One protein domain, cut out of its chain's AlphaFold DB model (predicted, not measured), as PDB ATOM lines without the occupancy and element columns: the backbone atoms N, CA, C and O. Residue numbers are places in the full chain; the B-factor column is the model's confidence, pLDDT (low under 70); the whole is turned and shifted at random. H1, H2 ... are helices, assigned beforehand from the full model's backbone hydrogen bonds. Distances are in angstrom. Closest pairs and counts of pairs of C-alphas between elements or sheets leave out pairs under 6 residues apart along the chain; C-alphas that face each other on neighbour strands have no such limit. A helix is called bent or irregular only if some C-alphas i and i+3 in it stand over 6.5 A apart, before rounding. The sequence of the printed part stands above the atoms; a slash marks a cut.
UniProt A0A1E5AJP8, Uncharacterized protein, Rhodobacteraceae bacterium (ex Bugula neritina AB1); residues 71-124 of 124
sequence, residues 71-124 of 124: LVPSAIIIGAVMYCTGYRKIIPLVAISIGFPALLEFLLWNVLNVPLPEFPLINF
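AT A GLANCE: This is residues 71 to 124 of the 124 residues of an uncharacterized protein of Rhodobacteraceae bacterium (ex Bugula neritina AB1) (UniProt A0A1E5AJP8). Two helices, H1 and the longer H2, make a helical hairpin with crossed arms, and a tail without a named element, residues 111 to 124, turns off to the side from the end of H2. The printed part has 54 residues with two named helices, H1 then H2, and no named strand; the class is all helix. It is loose, with a radius of gyration of the C-alphas of 13.0 A, and elongated, spanning 39 by 23 by 16 A.

HOW THE PARTS SIT: Start with H1, residues 71 to 84, and pass the tight link of five residues to H2, residues 90 to 110. The two touch; their closest C-alphas, those of Ala 75 and Ser 97, are 4.7 A apart. They run opposite ways at a steep tilt of 39 degrees. Every O i to N i+4 pair is within hydrogen-bond range in H1, and 16 of 17 in H2.

IN THESE COORDINATES: Find C-alpha 71 at (272.972, 154.614, 153.122); from there H1 runs 20.0 A to C-alpha 84. H2 runs 29.7 A from C-alpha 90 at (267.294, 155.691, 135.215) to C-alpha 110 at (287.520, 153.796, 156.886). H2 is neither bent nor irregular, but only just: C-alphas 97 and 100 are 6.1 A apart.

THE WHOLE: The two C-alphas farthest apart, those of Gly 86 and Phe 124, are 41.7 A apart. The printed part has no cut. Look for low confidence, pLDDT under 70, at residues 119 to 124.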
ATOM      1  N   LEU A  71     273.014 154.867 154.562       88.19
ATOM      2  CA  LEU A  71     272.972 154.614 153.122       88.19
ATOM      3  C   LEU A  71     271.593 154.855 152.493       88.19
ATOM      4  O   LEU A  71     271.458 155.619 151.537       88.19
ATOM      5  N   VAL A  72     270.561 154.198 153.024       88.12
ATOM      6  CA  VAL A  72     269.218 154.155 152.422       88.12
ATOM      7  C   VAL A  72     268.533 155.527 152.374       88.12
ATOM      8  O   VAL A  72     268.152 155.951 151.281       88.12
ATOM      9  N   PRO A  73     268.371 156.260 153.492       87.00
ATOM     10  CA  PRO A  73     267.731 157.572 153.460       87.00
ATOM     11  C   PRO A  73     268.530 158.585 152.625       87.00
ATOM     12  O   PRO A  73     267.926 159.386 151.912       87.00
ATOM     13  N   SER A  74     269.866 158.513 152.632       86.81
ATOM     14  CA  SER A  74     270.718 159.363 151.787       86.81
ATOM     15  C   SER A  74     270.511 159.078 150.300       86.81
ATOM     16  O   SER A  74     270.369 160.011 149.509       86.81
ATOM     17  N   ALA A  75     270.420 157.803 149.915       90.06
ATOM     18  CA  ALA A  75     270.166 157.415 148.533       90.06
ATOM     19  C   ALA A  75     268.793 157.881 148.035       90.06
ATOM     20  O   ALA A  75     268.674 158.380 146.914       90.06
ATOM     21  N   ILE A  76     267.767 157.788 148.884       89.62
ATOM     22  CA  ILE A  76     266.425 158.296 148.575       89.62
ATOM     23  C   ILE A  76     266.465 159.810 148.339       89.62
ATOM     24  O   ILE A  76     265.938 160.277 147.330       89.62
ATOM     25  N   ILE A  77     267.119 160.574 149.222       87.12
ATOM     26  CA  ILE A  77     267.214 162.035 149.085       87.12
ATOM     27  C   ILE A  77     267.969 162.423 147.815       87.12
ATOM     28  O   ILE A  77     267.475 163.245 147.046       87.12
ATOM     29  N   ILE A  78     269.135 161.827 147.556       87.56
ATOM     30  CA  ILE A  78     269.923 162.148 146.360       87.56
ATOM     31  C   ILE A  78     269.145 161.791 145.093       87.56
ATOM     32  O   ILE A  78     269.083 162.598 144.167       87.56
ATOM     33  N   GLY A  79     268.491 160.627 145.067       86.06
ATOM     34  CA  GLY A  79     267.630 160.229 143.956       86.06
ATOM     35  C   GLY A  79     266.481 161.217 143.724       86.06
ATOM     36  O   GLY A  79     266.243 161.621 142.585       86.06
ATOM     37  N   ALA A  80     265.813 161.660 144.793       84.25
ATOM     38  CA  ALA A  80     264.740 162.648 144.718       84.25
ATOM     39  C   ALA A  80     265.242 164.003 144.191       84.25
ATOM     40  O   ALA A  80     264.639 164.567 143.282       84.25
ATOM     41  N   VAL A  81     266.381 164.497 144.690       80.94
ATOM     42  CA  VAL A  81     266.996 165.751 144.223       80.94
ATOM     43  C   VAL A  81     267.391 165.659 142.748       80.94
ATOM     44  O   VAL A  81     267.096 166.569 141.971       80.94
ATOM     45  N   MET A  82     268.003 164.552 142.321       80.19
ATOM     46  CA  MET A  82     268.339 164.323 140.911       80.19
ATOM     47  C   MET A  82     267.089 164.318 140.025       80.19
ATOM     48  O   MET A  82     267.067 164.942 138.964       80.19
ATOM     49  N   TYR A  83     266.018 163.663 140.472       82.31
ATOM     50  CA  TYR A  83     264.761 163.629 139.734       82.31
ATOM     51  C   TYR A  83     264.108 165.018 139.626       82.31
ATOM     52  O   TYR A  83     263.644 165.395 138.548       82.31
ATOM     53  N   CYS A  84     264.109 165.795 140.716       77.88
ATOM     54  CA  CYS A  84     263.573 167.160 140.752       77.88
ATOM     55  C   CYS A  84     264.393 168.144 139.903       77.88
ATOM     56  O   CYS A  84     263.825 169.044 139.295       77.88
ATOM     57  N   THR A  85     265.709 167.946 139.799       82.19
ATOM     58  CA  THR A  85     266.602 168.756 138.948       82.19
ATOM     59  C   THR A  85     266.548 168.374 137.463       82.19
ATOM     60  O   THR A  85     267.254 168.957 136.646       82.19
ATOM     61  N   GLY A  86     265.684 167.425 137.086       81.31
ATOM     62  CA  GLY A  86     265.420 167.075 135.691       81.31
ATOM     63  C   GLY A  86     266.259 165.916 135.146       81.31
ATOM     64  O   GLY A  86     266.147 165.595 133.961       81.31
ATOM     65  N   TYR A  87     267.050 165.227 135.976       81.62
ATOM     66  CA  TYR A  87     267.703 163.987 135.551       81.62
ATOM     67  C   TYR A  87     266.666 162.865 135.415       81.62
ATOM     68  O   TYR A  87     266.089 162.394 136.391       81.62
ATOM     69  N   ARG A  88     266.435 162.414 134.175       86.56
ATOM     70  CA  ARG A  88     265.447 161.362 133.851       86.56
ATOM     71  C   ARG A  88     266.056 160.005 133.491       86.56
ATOM     72  O   ARG A  88     265.336 159.018 133.383       86.56
ATOM     73  N   LYS A  89     267.372 159.931 133.272       89.19
ATOM     74  CA  LYS A  89     268.039 158.675 132.893       89.19
ATOM     75  C   LYS A  89     268.138 157.755 134.116       89.19
ATOM     76  O   LYS A  89     268.877 158.057 135.046       89.19
ATOM     77  N   ILE A  90     267.432 156.623 134.080       87.38
ATOM     78  CA  ILE A  90     267.294 155.691 135.215       87.38
ATOM     79  C   ILE A  90     268.647 155.126 135.664       87.38
ATOM     80  O   ILE A  90     268.946 155.126 136.851       87.38
ATOM     81  N   ILE A  91     269.485 154.690 134.718       90.75
ATOM     82  CA  ILE A  91     270.785 154.066 135.018       90.75
ATOM     83  C   ILE A  91     271.694 154.997 135.844       90.75
ATOM     84  O   ILE A  91     272.072 154.609 136.948       90.75
ATOM     85  N   PRO A  92     272.035 156.221 135.385       87.38
ATOM     86  CA  PRO A  92     272.867 157.122 136.180       87.38
ATOM     87  C   PRO A  92     272.161 157.611 137.447       87.38
ATOM     88  O   PRO A  92     272.838 157.857 138.437       87.38
ATOM     89  N   LEU A  93     270.827 157.715 137.453       87.94
ATOM     90  CA  LEU A  93     270.072 158.092 138.648       87.94
ATOM     91  C   LEU A  93     270.277 157.071 139.768       87.94
ATOM     92  O   LEU A  93     270.663 157.460 140.862       87.94
ATOM     93  N   VAL A  94     270.083 155.780 139.486       90.06
ATOM     94  CA  VAL A  94     270.261 154.705 140.476       90.06
ATOM     95  C   VAL A  94     271.736 154.530 140.850       90.06
ATOM     96  O   VAL A  94     272.067 154.372 142.022       90.06
ATOM     97  N   ALA A  95     272.636 154.584 139.864       92.06
ATOM     98  CA  ALA A  95     274.065 154.409 140.106       92.06
ATOM     99  C   ALA A  95     274.637 155.508 141.013       92.06
ATOM    100  O   ALA A  95     275.396 155.207 141.929       92.06
ATOM    101  N   ILE A  96     274.262 156.771 140.788       90.62
ATOM    102  CA  ILE A  96     274.752 157.899 141.588       90.62
ATOM    103  C   ILE A  96     274.035 157.953 142.935       90.62
ATOM    104  O   ILE A  96     274.695 158.154 143.953       90.62
ATOM    105  N   SER A  97     272.715 157.734 142.967       90.25
ATOM    106  CA  SER A  97     271.953 157.800 144.214       90.25
ATOM    107  C   SER A  97     272.411 156.764 145.233       90.25
ATOM    108  O   SER A  97     272.429 157.074 146.412       90.25
ATOM    109  N   ILE A  98     272.837 155.573 144.806       92.19
ATOM    110  CA  ILE A  98     273.357 154.540 145.714       92.19
ATOM    111  C   ILE A  98     274.878 154.646 145.854       92.19
ATOM    112  O   ILE A  98     275.410 154.605 146.963       92.19
ATOM    113  N   GLY A  99     275.588 154.791 144.733       91.88
ATOM    114  CA  GLY A  99     277.046 154.741 144.697       91.88
ATOM    115  C   GLY A  99     277.706 155.892 145.444       91.88
ATOM    116  O   GLY A  99     278.702 155.671 146.129       91.88
ATOM    117  N   PHE A 100     277.147 157.104 145.368       91.25
ATOM    118  CA  PHE A 100     277.721 158.250 146.070       91.25
ATOM    119  C   PHE A 100     277.589 158.126 147.599       91.25
ATOM    120  O   PHE A 100     278.621 158.209 148.264       91.25
ATOM    121  N   PRO A 101     276.404 157.854 148.188       90.19
ATOM    122  CA  PRO A 101     276.288 157.572 149.618       90.19
ATOM    123  C   PRO A 101     277.143 156.402 150.094       90.19
ATOM    124  O   PRO A 101     277.770 156.530 151.139       90.19
ATOM    125  N   ALA A 102     277.225 155.308 149.329       89.81
ATOM    126  CA  ALA A 102     278.052 154.154 149.690       89.81
ATOM    127  C   ALA A 102     279.542 154.514 149.743       89.81
ATOM    128  O   ALA A 102     280.253 154.143 150.676       89.81
ATOM    129  N   LEU A 103     280.020 155.272 148.753       91.31
ATOM    130  CA  LEU A 103     281.398 155.754 148.727       91.31
ATOM    131  C   LEU A 103     281.667 156.728 149.878       91.31
ATOM    132  O   LEU A 103     282.731 156.675 150.491       91.31
ATOM    133  N   LEU A 104     280.703 157.596 150.189       89.62
ATOM    134  CA  LEU A 104     280.807 158.540 151.295       89.62
ATOM    135  C   LEU A 104     280.852 157.818 152.647       89.62
ATOM    136  O   LEU A 104     281.685 158.150 153.482       89.62
ATOM    137  N   GLU A 105     279.998 156.815 152.845       86.81
ATOM    138  CA  GLU A 105     279.987 155.955 154.029       86.81
ATOM    139  C   GLU A 105     281.323 155.232 154.188       86.81
ATOM    140  O   GLU A 105     281.939 155.301 155.251       86.81
ATOM    141  N   PHE A 106     281.827 154.626 153.110       87.44
ATOM    142  CA  PHE A 106     283.126 153.965 153.106       87.44
ATOM    143  C   PHE A 106     284.258 154.926 153.488       87.44
ATOM    144  O   PHE A 106     285.100 154.577 154.315       87.44
ATOM    145  N   LEU A 107     284.272 156.134 152.918       88.19
ATOM    146  CA  LEU A 107     285.271 157.161 153.212       88.19
ATOM    147  C   LEU A 107     285.186 157.622 154.675       88.19
ATOM    148  O   LEU A 107     286.200 157.690 155.371       88.19
ATOM    149  N   LEU A 108     283.980 157.926 155.152       85.50
ATOM    150  CA  LEU A 108     283.743 158.410 156.509       85.50
ATOM    151  C   LEU A 108     284.114 157.360 157.554       85.50
ATOM    152  O   LEU A 108     284.729 157.697 158.564       85.50
ATOM    153  N   TRP A 109     283.796 156.096 157.287       83.44
ATOM    154  CA  TRP A 109     284.106 155.002 158.191       83.44
ATOM    155  C   TRP A 109     285.595 154.640 158.163       83.44
ATOM    156  O   TRP A 109     286.242 154.665 159.207       83.44
ATOM    157  N   ASN A 110     286.168 154.361 156.988       83.06
ATOM    158  CA  ASN A 110     287.520 153.796 156.886       83.06
ATOM    159  C   ASN A 110     288.633 154.846 156.951       83.06
ATOM    160  O   ASN A 110     289.716 154.557 157.453       83.06
ATOM    161  N   VAL A 111     288.401 156.051 156.424       83.56
ATOM    162  CA  VAL A 111     289.440 157.093 156.368       83.56
ATOM    163  C   VAL A 111     289.329 158.032 157.561       83.56
ATOM    164  O   VAL A 111     290.336 158.386 158.170       83.56
ATOM    165  N   LEU A 112     288.105 158.437 157.903       81.19
ATOM    166  CA  LEU A 112     287.861 159.461 158.922       81.19
ATOM    167  C   LEU A 112     287.462 158.884 160.290       81.19
ATOM    168  O   LEU A 112     287.396 159.646 161.252       81.19
ATOM    169  N   ASN A 113     287.232 157.567 160.402       81.44
ATOM    170  CA  ASN A 113     286.781 156.894 161.630       81.44
ATOM    171  C   ASN A 113     285.554 157.568 162.274       81.44
ATOM    172  O   ASN A 113     285.429 157.642 163.500       81.44
ATOM    173  N   VAL A 114     284.644 158.092 161.451       79.00
ATOM    174  CA  VAL A 114     283.409 158.722 161.918       79.00
ATOM    175  C   VAL A 114     282.366 157.628 162.152       79.00
ATOM    176  O   VAL A 114     282.030 156.915 161.208       79.00
ATOM    177  N   PRO A 115     281.817 157.490 163.374       76.38
ATOM    178  CA  PRO A 115     280.768 156.516 163.644       76.38
ATOM    179  C   PRO A 115     279.473 156.963 162.960       76.38
ATOM    180  O   PRO A 115     278.863 157.960 163.363       76.38
ATOM    181  N   LEU A 116     279.064 156.233 161.924       77.75
ATOM    182  CA  LEU A 116     277.809 156.458 161.213       77.75
ATOM    183  C   LEU A 116     276.699 155.539 161.747       77.75
ATOM    184  O   LEU A 116     276.994 154.488 162.313       77.75
ATOM    185  N   PRO A 117     275.417 155.925 161.605       77.06
ATOM    186  CA  PRO A 117     274.304 155.033 161.900       77.06
ATOM    187  C   PRO A 117     274.354 153.830 160.956       77.06
ATOM    188  O   PRO A 117     274.160 153.978 159.748       77.06
ATOM    189  N   GLU A 118     274.626 152.653 161.506       71.94
ATOM    190  CA  GLU A 118     274.670 151.408 160.748       71.94
ATOM    191  C   GLU A 118     273.265 150.824 160.572       71.94
ATOM    192  O   GLU A 118     272.352 151.055 161.372       71.94
ATOM    193  N   PHE A 119     273.086 150.051 159.503       67.62
ATOM    194  CA  PHE A 119     271.856 149.299 159.300       67.62
ATOM    195  C   PHE A 119     271.733 148.237 160.409       67.62
ATOM    196  O   PHE A 119     272.676 147.470 160.602       67.62
ATOM    197  N   PRO A 120     270.590 148.101 161.105       64.69
ATOM    198  CA  PRO A 120     270.439 147.169 162.231       64.69
ATOM    199  C   PRO A 120     270.434 145.670 161.849       64.69
ATOM    200  O   PRO A 120     269.911 144.850 162.596       64.69
ATOM    201  N   LEU A 121     270.984 145.280 160.693       55.88
ATOM    202  CA  LEU A 121     270.972 143.899 160.200       55.88
ATOM    203  C   LEU A 121     272.208 143.075 160.578       55.88
ATOM    204  O   LEU A 121     272.199 141.870 160.337       55.88
ATOM    205  N   ILE A 122     273.249 143.667 161.170       47.38
ATOM    206  CA  ILE A 122     274.484 142.934 161.471       47.38
ATOM    207  C   ILE A 122     274.956 143.242 162.899       47.38
ATOM    208  O   ILE A 122     275.866 144.029 163.118       47.38
ATOM    209  N   ASN A 123     274.326 142.592 163.880       37.69
ATOM    210  CA  ASN A 123     275.011 142.257 165.128       37.69
ATOM    211  C   ASN A 123     275.844 140.996 164.844       37.69
ATOM    212  O   ASN A 123     275.277 139.903 164.797       37.69
ATOM    213  N   PHE A 124     277.152 141.148 164.632       41.00
ATOM    214  CA  PHE A 124     278.124 140.071 164.844       41.00
ATOM    215  C   PHE A 124     278.975 140.413 166.062       41.00
ATOM    216  O   PHE A 124     279.365 141.596 166.186       41.00
TER     217      PHE A 124